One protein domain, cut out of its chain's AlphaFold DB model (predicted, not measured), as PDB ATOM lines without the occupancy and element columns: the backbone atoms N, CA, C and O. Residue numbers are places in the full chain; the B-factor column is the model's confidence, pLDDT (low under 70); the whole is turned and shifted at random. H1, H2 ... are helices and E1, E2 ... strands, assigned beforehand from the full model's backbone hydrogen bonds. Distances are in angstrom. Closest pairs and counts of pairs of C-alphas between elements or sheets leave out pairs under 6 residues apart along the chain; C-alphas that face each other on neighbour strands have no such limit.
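AT A GLANCE: This is residues 181 to 185 and 195 to 261 of the 271 residues of an uncharacterized protein of Tetraodon nigroviridis (UniProt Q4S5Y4). Picture a loose, open model in which a small ribbon of two strands, E1 and E2, and a corner of two helices, H2 and H3, lie apart, with the short helix H1 nearest the middle. From E2 a long loop, residues 201 to 227, swings out and folds back to H1; its residues 204 to 209 stick out free. The printed part has 72 residues with two named strands and then three named helices, in the order E1, E2, H1, H2, H3; the sheet, E1 - E2, is antiparallel. The class is mixed, helices and strands, with 29 residues, under half, in named elements. The whole is loose, with a radius of gyration of the C-alphas of 14.0 A and spans of 37 by 36 by 26 A.

HOW THE PARTS SIT: Start at E1, residues 181 to 183, and look across to E2, residues 197 to 200: they are antiparallel neighbours at 174 degrees. Check N 181 and O 199, 2.8 A apart, and N 197 and O 183, 3.0 A apart, both within hydrogen-bond range. Next find H1, residues 228 to 233; its closest C-alphas to E2 are those of Phe 232 and Ser 200, 5.7 A apart. H2, residues 242 to 251, is only just apart from H1, at 8.2 A, and only just apart from E1, at 8.1 A. H3, residues 255 to 260, is close to H2 but not clearly touching it, the closest C-alphas being those of Leu 251 and Tyr 258 at 7.6 A; their lines are about perpendicular, at 77 degrees. Every O i to N i+4 pair is within hydrogen-bond range in H3, and 5 of 6 are in H2; in H1 it is 0 of 2, while 3 of 3 of its O i to N i+3 pairs are.

IN THESE COORDINATES: Find C-alpha 181 at (191.911, 223.607, 137.611), where E1 begins; it spans 6.7 A. E2 runs 10.5 A, from Arg 197 to Ser 200. H1 begins at C-alpha 228, at (203.333, 229.193, 146.258), and spans 9.9 A. H2 runs 12.1 A, from Asp 242 to Leu 251, and H3 spans 8.9 A, ending at C-alpha 260, at (203.876, 249.014, 137.353).

THE WHOLE: The two C-alphas farthest apart are those of Pro 195 and Leu 260, at 38.9 A. Residues 186 to 194 are not printed, and C-alphas 185 and 195 are 6.2 A apart across this cut. The link from E2 to H1 is long, H1 to H2 short and H2 to H3 tight. Mean pLDDT of the printed part is 86.2; look for values under 70 at residues 185 and 217.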
ATOM      1  N   GLU A 181     193.261 223.585 138.152       90.00
ATOM      2  CA  GLU A 181     191.911 223.607 137.611       90.00
ATOM      3  C   GLU A 181     190.886 223.464 138.728       90.00
ATOM      4  O   GLU A 181     191.018 222.662 139.658       90.00
ATOM      5  N   LEU A 182     189.856 224.298 138.628       87.81
ATOM      6  CA  LEU A 182     188.927 224.567 139.704       87.81
ATOM      7  C   LEU A 182     187.494 224.479 139.179       87.81
ATOM      8  O   LEU A 182     186.993 225.385 138.518       87.81
ATOM      9  N   HIS A 183     186.818 223.386 139.506       84.75
ATOM     10  CA  HIS A 183     185.405 223.189 139.225       84.75
ATOM     11  C   HIS A 183     184.600 223.681 140.420       84.75
ATOM     12  O   HIS A 183     184.226 222.915 141.310       84.75
ATOM     13  N   VAL A 184     184.353 224.986 140.468       75.19
ATOM     14  CA  VAL A 184     183.391 225.552 141.411       75.19
ATOM     15  C   VAL A 184     182.012 225.268 140.832       75.19
ATOM     16  O   VAL A 184     181.623 225.911 139.865       75.19
ATOM     17  N   GLY A 185     181.299 224.272 141.367       61.03
ATOM     18  CA  GLY A 185     179.945 223.933 140.923       61.03
ATOM     19  C   GLY A 185     179.011 225.132 141.081       61.03
ATOM     20  O   GLY A 185     178.422 225.342 142.142       61.03
ATOM     21  N   PRO A 195     179.898 218.139 142.735       72.94
ATOM     22  CA  PRO A 195     180.621 218.546 143.923       72.94
ATOM     23  C   PRO A 195     181.851 219.372 143.526       72.94
ATOM     24  O   PRO A 195     182.538 219.032 142.557       72.94
ATOM     25  N   PRO A 196     182.121 220.468 144.254       82.00
ATOM     26  CA  PRO A 196     183.257 221.324 143.970       82.00
ATOM     27  C   PRO A 196     184.552 220.502 143.916       82.00
ATOM     28  O   PRO A 196     184.862 219.785 144.868       82.00
ATOM     29  N   ARG A 197     185.313 220.603 142.819       83.81
ATOM     30  CA  ARG A 197     186.541 219.819 142.610       83.81
ATOM     31  C   ARG A 197     187.735 220.705 142.283       83.81
ATOM     32  O   ARG A 197     187.632 221.597 141.450       83.81
ATOM     33  N   SER A 198     188.874 220.419 142.900       90.00
ATOM     34  CA  SER A 198     190.158 221.072 142.636       90.00
ATOM     35  C   SER A 198     191.154 220.031 142.136       90.00
ATOM     36  O   SER A 198     191.239 218.947 142.715       90.00
ATOM     37  N   PHE A 199     191.901 220.327 141.075       90.62
ATOM     38  CA  PHE A 199     192.981 219.465 140.596       90.62
ATOM     39  C   PHE A 199     194.188 220.276 140.134       90.62
ATOM     40  O   PHE A 199     194.057 221.421 139.717       90.62
ATOM     41  N   SER A 200     195.364 219.663 140.189       93.00
ATOM     42  CA  SER A 200     196.595 220.214 139.622       93.00
ATOM     43  C   SER A 200     197.398 219.092 138.993       93.00
ATOM     44  O   SER A 200     197.295 217.945 139.433       93.00
ATOM     45  N   ASN A 201     198.245 219.411 138.021       92.75
ATOM     46  CA  ASN A 201     199.264 218.459 137.600       92.75
ATOM     47  C   ASN A 201     200.421 218.411 138.620       92.75
ATOM     48  O   ASN A 201     200.771 219.435 139.213       92.75
ATOM     49  N   PRO A 202     201.037 217.236 138.836       91.44
ATOM     50  CA  PRO A 202     202.176 217.124 139.733       91.44
ATOM     51  C   PRO A 202     203.383 217.879 139.170       91.44
ATOM     52  O   PRO A 202     203.688 217.808 137.975       91.44
ATOM     53  N   ILE A 203     204.094 218.580 140.051       92.94
ATOM     54  CA  ILE A 203     205.333 219.275 139.699       92.94
ATOM     55  C   ILE A 203     206.489 218.269 139.753       92.94
ATOM     56  O   ILE A 203     206.789 217.679 140.791       92.94
ATOM     57  N   LEU A 204     207.138 218.075 138.613       93.69
ATOM     58  CA  LEU A 204     208.252 217.166 138.381       93.69
ATOM     59  C   LEU A 204     209.573 217.875 138.687       93.69
ATOM     60  O   LEU A 204     210.273 218.353 137.791       93.69
ATOM     61  N   TRP A 205     209.899 217.957 139.972       93.56
ATOM     62  CA  TRP A 205     211.123 218.590 140.459       93.56
ATOM     63  C   TRP A 205     212.392 217.891 139.960       93.56
ATOM     64  O   TRP A 205     212.460 216.664 139.850       93.56
ATOM     65  N   HIS A 206     213.438 218.674 139.708       93.50
ATOM     66  CA  HIS A 206     214.790 218.149 139.557       93.50
ATOM     67  C   HIS A 206     215.350 217.684 140.911       93.50
ATOM     68  O   HIS A 206     214.900 218.101 141.983       93.50
ATOM     69  N   ARG A 207     216.346 216.791 140.875       92.88
ATOM     70  CA  ARG A 207     216.943 216.209 142.086       92.88
ATOM     71  C   ARG A 207     217.475 217.314 143.005       92.88
ATOM     72  O   ARG A 207     218.314 218.106 142.590       92.88
ATOM     73  N   GLY A 208     216.997 217.340 144.250       91.06
ATOM     74  CA  GLY A 208     217.411 218.320 145.262       91.06
ATOM     75  C   GLY A 208     216.815 219.724 145.099       91.06
ATOM     76  O   GLY A 208     217.146 220.595 145.889       91.06
ATOM     77  N   GLN A 209     215.932 219.946 144.119       92.25
ATOM     78  CA  GLN A 209     215.324 221.255 143.834       92.25
ATOM     79  C   GLN A 209     213.858 221.348 144.279       92.25
ATOM     80  O   GLN A 209     213.156 222.288 143.916       92.25
ATOM     81  N   ASN A 210     213.364 220.364 145.037       90.69
ATOM     82  CA  ASN A 210     211.980 220.355 145.488       90.69
ATOM     83  C   ASN A 210     211.758 221.410 146.582       90.69
ATOM     84  O   ASN A 210     212.049 221.178 147.754       90.69
ATOM     85  N   LEU A 211     211.175 222.542 146.187       88.38
ATOM     86  CA  LEU A 211     210.857 223.662 147.079       88.38
ATOM     87  C   LEU A 211     209.757 223.335 148.101       88.38
ATOM     88  O   LEU A 211     209.595 224.060 149.078       88.38
ATOM     89  N   THR A 212     209.018 222.244 147.900       89.25
ATOM     90  CA  THR A 212     207.961 221.771 148.808       89.25
ATOM     91  C   THR A 212     208.433 220.685 149.781       89.25
ATOM     92  O   THR A 212     207.664 220.251 150.630       89.25
ATOM     93  N   ALA A 213     209.693 220.236 149.698       85.00
ATOM     94  CA  ALA A 213     210.182 219.094 150.479       85.00
ATOM     95  C   ALA A 213     210.178 219.322 152.001       85.00
ATOM     96  O   ALA A 213     209.986 218.375 152.758       85.00
ATOM     97  N   ASN A 214     210.374 220.570 152.439       83.62
ATOM     98  CA  ASN A 214     210.471 220.932 153.856       83.62
ATOM     99  C   ASN A 214     209.220 221.673 154.362       83.62
ATOM    100  O   ASN A 214     209.259 222.279 155.433       83.62
ATOM    101  N   SER A 215     208.139 221.703 153.581       79.62
ATOM    102  CA  SER A 215     206.934 222.464 153.900       79.62
ATOM    103  C   SER A 215     205.701 221.573 153.966       79.62
ATOM    104  O   SER A 215     205.516 220.661 153.166       79.62
ATOM    105  N   GLU A 216     204.817 221.884 154.912       76.50
ATOM    106  CA  GLU A 216     203.522 221.217 155.014       76.50
ATOM    107  C   GLU A 216     202.673 221.499 153.762       76.50
ATOM    108  O   GLU A 216     202.534 222.661 153.363       76.50
ATOM    109  N   PRO A 217     202.072 220.477 153.128       69.81
ATOM    110  CA  PRO A 217     201.315 220.633 151.885       69.81
ATOM    111  C   PRO A 217     200.026 221.448 152.052       69.81
ATOM    112  O   PRO A 217     199.443 221.866 151.055       69.81
ATOM    113  N   ARG A 218     199.583 221.699 153.290       77.19
ATOM    114  CA  ARG A 218     198.385 222.490 153.592       77.19
ATOM    115  C   ARG A 218     198.726 223.855 154.175       77.19
ATOM    116  O   ARG A 218     199.824 224.090 154.678       77.19
ATOM    117  N   LYS A 219     197.746 224.759 154.111       81.50
ATOM    118  CA  LYS A 219     197.805 226.073 154.758       81.50
ATOM    119  C   LYS A 219     198.204 225.917 156.232       81.50
ATOM    120  O   LYS A 219     197.693 225.045 156.934       81.50
ATOM    121  N   SER A 220     199.095 226.791 156.694       82.12
ATOM    122  CA  SER A 220     199.412 226.946 158.116       82.12
ATOM    123  C   SER A 220     198.138 227.239 158.923       82.12
ATOM    124  O   SER A 220     197.117 227.631 158.359       82.12
ATOM    125  N   SER A 221     198.197 227.143 160.253       77.62
ATOM    126  CA  SER A 221     197.095 227.560 161.137       77.62
ATOM    127  C   SER A 221     196.640 229.008 160.898       77.62
ATOM    128  O   SER A 221     195.500 229.353 161.188       77.62
ATOM    129  N   ARG A 222     197.511 229.843 160.317       81.69
ATOM    130  CA  ARG A 222     197.214 231.218 159.881       81.69
ATOM    131  C   ARG A 222     196.532 231.323 158.509       81.69
ATOM    132  O   ARG A 222     196.349 232.431 158.023       81.69
ATOM    133  N   GLY A 223     196.210 230.209 157.854       80.94
ATOM    134  CA  GLY A 223     195.546 230.188 156.545       80.94
ATOM    135  C   GLY A 223     196.451 230.493 155.343       80.94
ATOM    136  O   GLY A 223     195.942 230.693 154.245       80.94
ATOM    137  N   VAL A 224     197.777 230.507 155.516       85.31
ATOM    138  CA  VAL A 224     198.744 230.881 154.464       85.31
ATOM    139  C   VAL A 224     199.607 229.682 154.063       85.31
ATOM    140  O   VAL A 224     200.002 228.886 154.919       85.31
ATOM    141  N   TYR A 225     199.899 229.547 152.767       87.75
ATOM    142  CA  TYR A 225     200.840 228.547 152.256       87.75
ATOM    143  C   TYR A 225     202.290 228.977 152.492       87.75
ATOM    144  O   TYR A 225     202.644 230.129 152.257       87.75
ATOM    145  N   GLN A 226     203.145 228.031 152.883       86.94
ATOM    146  CA  GLN A 226     204.574 228.299 153.094       86.94
ATOM    147  C   GLN A 226     205.309 228.624 151.790       86.94
ATOM    148  O   GLN A 226     206.217 229.449 151.777       86.94
ATOM    149  N   THR A 227     204.913 227.985 150.689       89.25
ATOM    150  CA  THR A 227     205.380 228.338 149.347       89.25
ATOM    151  C   THR A 227     204.193 228.406 148.403       89.25
ATOM    152  O   THR A 227     203.194 227.711 148.600       89.25
ATOM    153  N   PHE A 228     204.323 229.186 147.332       90.69
ATOM    154  CA  PHE A 228     203.333 229.193 146.258       90.69
ATOM    155  C   PHE A 228     203.117 227.788 145.669       90.69
ATOM    156  O   PHE A 228     202.004 227.432 145.302       90.69
ATOM    157  N   PHE A 229     204.151 226.943 145.643       91.69
ATOM    158  CA  PHE A 229     204.049 225.601 145.076       91.69
ATOM    159  C   PHE A 229     203.241 224.622 145.940       91.69
ATOM    160  O   PHE A 229     202.669 223.671 145.407       91.69
ATOM    161  N   ASN A 230     203.114 224.877 147.248       90.44
ATOM    162  CA  ASN A 230     202.242 224.089 148.126       90.44
ATOM    163  C   ASN A 230     200.762 224.234 147.728       90.44
ATOM    164  O   ASN A 230     200.004 223.276 147.848       90.44
ATOM    165  N   TRP A 231     200.363 225.372 147.152       91.12
ATOM    166  CA  TRP A 231     198.999 225.583 146.654       91.12
ATOM    167  C   TRP A 231     198.600 224.588 145.551       91.12
ATOM    168  O   TRP A 231     197.450 224.149 145.484       91.12
ATOM    169  N   PHE A 232     199.542 224.137 144.714       91.12
ATOM    170  CA  PHE A 232     199.249 223.102 143.715       91.12
ATOM    171  C   PHE A 232     198.966 221.737 144.350       91.12
ATOM    172  O   PHE A 232     198.254 220.942 143.745       91.12
ATOM    173  N   SER A 233     199.445 221.474 145.565       88.50
ATOM    174  CA  SER A 233     199.168 220.220 146.281       88.50
ATOM    175  C   SER A 233     197.887 220.280 147.121       88.50
ATOM    176  O   SER A 233     197.337 219.239 147.475       88.50
ATOM    177  N   ASP A 234     197.385 221.479 147.431       88.25
ATOM    178  CA  ASP A 234     196.149 221.645 148.195       88.25
ATOM    179  C   ASP A 234     194.917 221.547 147.282       88.25
ATOM    180  O   ASP A 234     194.610 222.448 146.500       88.25
ATOM    181  N   HIS A 235     194.201 220.428 147.373       88.44
ATOM    182  CA  HIS A 235     192.937 220.193 146.665       88.44
ATOM    183  C   HIS A 235     191.724 220.322 147.588       88.44
ATOM    184  O   HIS A 235     190.716 219.645 147.380       88.44
ATOM    185  N   GLY A 236     191.832 221.157 148.625       84.69
ATOM    186  CA  GLY A 236     190.737 221.504 149.515       84.69
ATOM    187  C   GLY A 236     189.568 222.180 148.793       84.69
ATOM    188  O   GLY A 236     189.375 222.065 147.584       84.69
ATOM    189  N   ASN A 237     188.739 222.892 149.550       82.12
ATOM    190  CA  ASN A 237     187.500 223.441 149.014       82.12
ATOM    191  C   ASN A 237     187.770 224.530 147.949       82.12
ATOM    192  O   ASN A 237     188.201 225.625 148.312       82.12
ATOM    193  N   PRO A 238     187.438 224.301 146.664       82.44
ATOM    194  CA  PRO A 238     187.672 225.282 145.611       82.44
ATOM    195  C   PRO A 238     186.827 226.552 145.763       82.44
ATOM    196  O   PRO A 238     187.148 227.576 145.178       82.44
ATOM    197  N   ARG A 239     185.739 226.520 146.544       79.62
ATOM    198  CA  ARG A 239     184.928 227.719 146.821       79.62
ATOM    199  C   ARG A 239     185.612 228.704 147.769       79.62
ATOM    200  O   ARG A 239     185.175 229.842 147.844       79.62
ATOM    201  N   GLN A 240     186.611 228.250 148.523       84.50
ATOM    202  CA  GLN A 240     187.314 229.024 149.553       84.50
ATOM    203  C   GLN A 240     188.800 229.192 149.195       84.50
ATOM    204  O   GLN A 240     189.667 229.297 150.065       84.50
ATOM    205  N   ASP A 241     189.114 229.117 147.901       88.81
ATOM    206  CA  ASP A 241     190.475 229.262 147.410       88.81
ATOM    207  C   ASP A 241     190.747 230.715 147.007       88.81
ATOM    208  O   ASP A 241     190.643 231.092 145.839       88.81
ATOM    209  N   ASP A 242     191.098 231.529 148.003       89.06
ATOM    210  CA  ASP A 242     191.380 232.958 147.821       89.06
ATOM    211  C   ASP A 242     192.501 233.202 146.799       89.06
ATOM    212  O   ASP A 242     192.456 234.170 146.044       89.06
ATOM    213  N   VAL A 243     193.499 232.309 146.729       90.25
ATOM    214  CA  VAL A 243     194.603 232.421 145.762       90.25
ATOM    215  C   VAL A 243     194.067 232.256 144.343       90.25
ATOM    216  O   VAL A 243     194.383 233.067 143.472       90.25
ATOM    217  N   ALA A 244     193.214 231.252 144.111       90.00
ATOM    218  CA  ALA A 244     192.565 231.058 142.817       90.00
ATOM    219  C   ALA A 244     191.690 232.260 142.431       90.00
ATOM    220  O   ALA A 244     191.694 232.679 141.273       90.00
ATOM    221  N   GLN A 245     190.962 232.820 143.401       89.06
ATOM    222  CA  GLN A 245     190.087 233.964 143.185       89.06
ATOM    223  C   GLN A 245     190.878 235.223 142.814       89.06
ATOM    224  O   GLN A 245     190.584 235.841 141.796       89.06
ATOM    225  N   ILE A 246     191.926 235.562 143.572       90.25
ATOM    226  CA  ILE A 246     192.791 236.720 143.288       90.25
ATOM    227  C   ILE A 246     193.455 236.567 141.918       90.25
ATOM    228  O   ILE A 246     193.477 237.512 141.130       90.25
ATOM    229  N   LEU A 247     193.976 235.374 141.610       90.31
ATOM    230  CA  LEU A 247     194.602 235.108 140.318       90.31
ATOM    231  C   LEU A 247     193.620 235.325 139.165       90.31
ATOM    232  O   LEU A 247     193.985 235.974 138.190       90.31
ATOM    233  N   LYS A 248     192.392 234.808 139.270       86.75
ATOM    234  CA  LYS A 248     191.388 234.853 138.200       86.75
ATOM    235  C   LYS A 248     190.720 236.221 138.053       86.75
ATOM    236  O   LYS A 248     190.596 236.720 136.935       86.75
ATOM    237  N   ASP A 249     190.248 236.787 139.156       88.44
ATOM    238  CA  ASP A 249     189.358 237.949 139.134       88.44
ATOM    239  C   ASP A 249     190.132 239.269 139.141       88.44
ATOM    240  O   ASP A 249     189.618 240.262 138.631       88.44
ATOM    241  N   ASP A 250     191.364 239.282 139.662       88.88
ATOM    242  CA  ASP A 250     192.139 240.510 139.856       88.88
ATOM    243  C   ASP A 250     193.429 240.516 139.018       88.88
ATOM    244  O   ASP A 250     193.582 241.328 138.101       88.88
ATOM    245  N   LEU A 251     194.330 239.549 139.241       90.12
ATOM    246  CA  LEU A 251     195.630 239.516 138.560       90.12
ATOM    247  C   LEU A 251     195.494 239.278 137.051       90.12
ATOM    248  O   LEU A 251     196.180 239.929 136.267       90.12
ATOM    249  N   TYR A 252     194.618 238.361 136.627       86.81
ATOM    250  CA  TYR A 252     194.399 238.082 135.203       86.81
ATOM    251  C   TYR A 252     193.700 239.228 134.467       86.81
ATOM    252  O   TYR A 252     193.869 239.361 133.254       86.81
ATOM    253  N   ARG A 253     192.899 240.039 135.169       87.44
ATOM    254  CA  ARG A 253     192.177 241.167 134.566       87.44
ATOM    255  C   ARG A 253     193.112 242.327 134.254       87.44
ATOM    256  O   ARG A 253     192.985 242.914 133.183       87.44
ATOM    257  N   ASP A 254     194.037 242.633 135.160       86.00
ATOM    258  CA  ASP A 254     195.001 243.720 134.985       86.00
ATOM    259  C   ASP A 254     196.368 243.391 135.620       86.00
ATOM    260  O   ASP A 254     196.703 243.871 136.709       86.00
ATOM    261  N   PRO A 255     197.201 242.579 134.944       88.88
ATOM    262  CA  PRO A 255     198.515 242.211 135.463       88.88
ATOM    263  C   PRO A 255     199.497 243.389 135.454       88.88
ATOM    264  O   PRO A 255     200.425 243.434 136.265       88.88
ATOM    265  N   LEU A 256     199.306 244.358 134.549       87.44
ATOM    266  CA  LEU A 256     200.199 245.509 134.418       87.44
ATOM    267  C   LEU A 256     200.109 246.421 135.636       87.44
ATOM    268  O   LEU A 256     201.140 246.925 136.075       87.44
ATOM    269  N   ARG A 257     198.925 246.573 136.236       86.62
ATOM    270  CA  ARG A 257     198.756 247.349 137.473       86.62
ATOM    271  C   ARG A 257     199.688 246.887 138.589       86.62
ATOM    272  O   ARG A 257     200.308 247.727 139.235       86.62
ATOM    273  N   TYR A 258     199.821 245.575 138.778       83.69
ATOM    274  CA  TYR A 258     200.681 244.993 139.815       83.69
ATOM    275  C   TYR A 258     202.167 245.067 139.486       83.69
ATOM    276  O   TYR A 258     202.990 245.136 140.393       83.69
ATOM    277  N   TYR A 259     202.517 245.050 138.200       83.56
ATOM    278  CA  TYR A 259     203.906 245.182 137.773       83.56
ATOM    279  C   TYR A 259     204.397 246.637 137.830       83.56
ATOM    280  O   TYR A 259     205.549 246.888 138.174       83.56
ATOM    281  N   LEU A 260     203.531 247.595 137.484       84.56
ATOM    282  CA  LEU A 260     203.876 249.014 137.353       84.56
ATOM    283  C   LEU A 260     203.652 249.826 138.632       84.56
ATOM    284  O   LEU A 260     204.268 250.875 138.787       84.56
ATOM    285  N   THR A 261     202.784 249.365 139.534       76.31
ATOM    286  CA  THR A 261     202.553 250.014 140.829       76.31
ATOM    287  C   THR A 261     203.218 249.179 141.917       76.31
ATOM    288  O   THR A 261     202.597 248.230 142.406       76.31
TER     289      THR A 261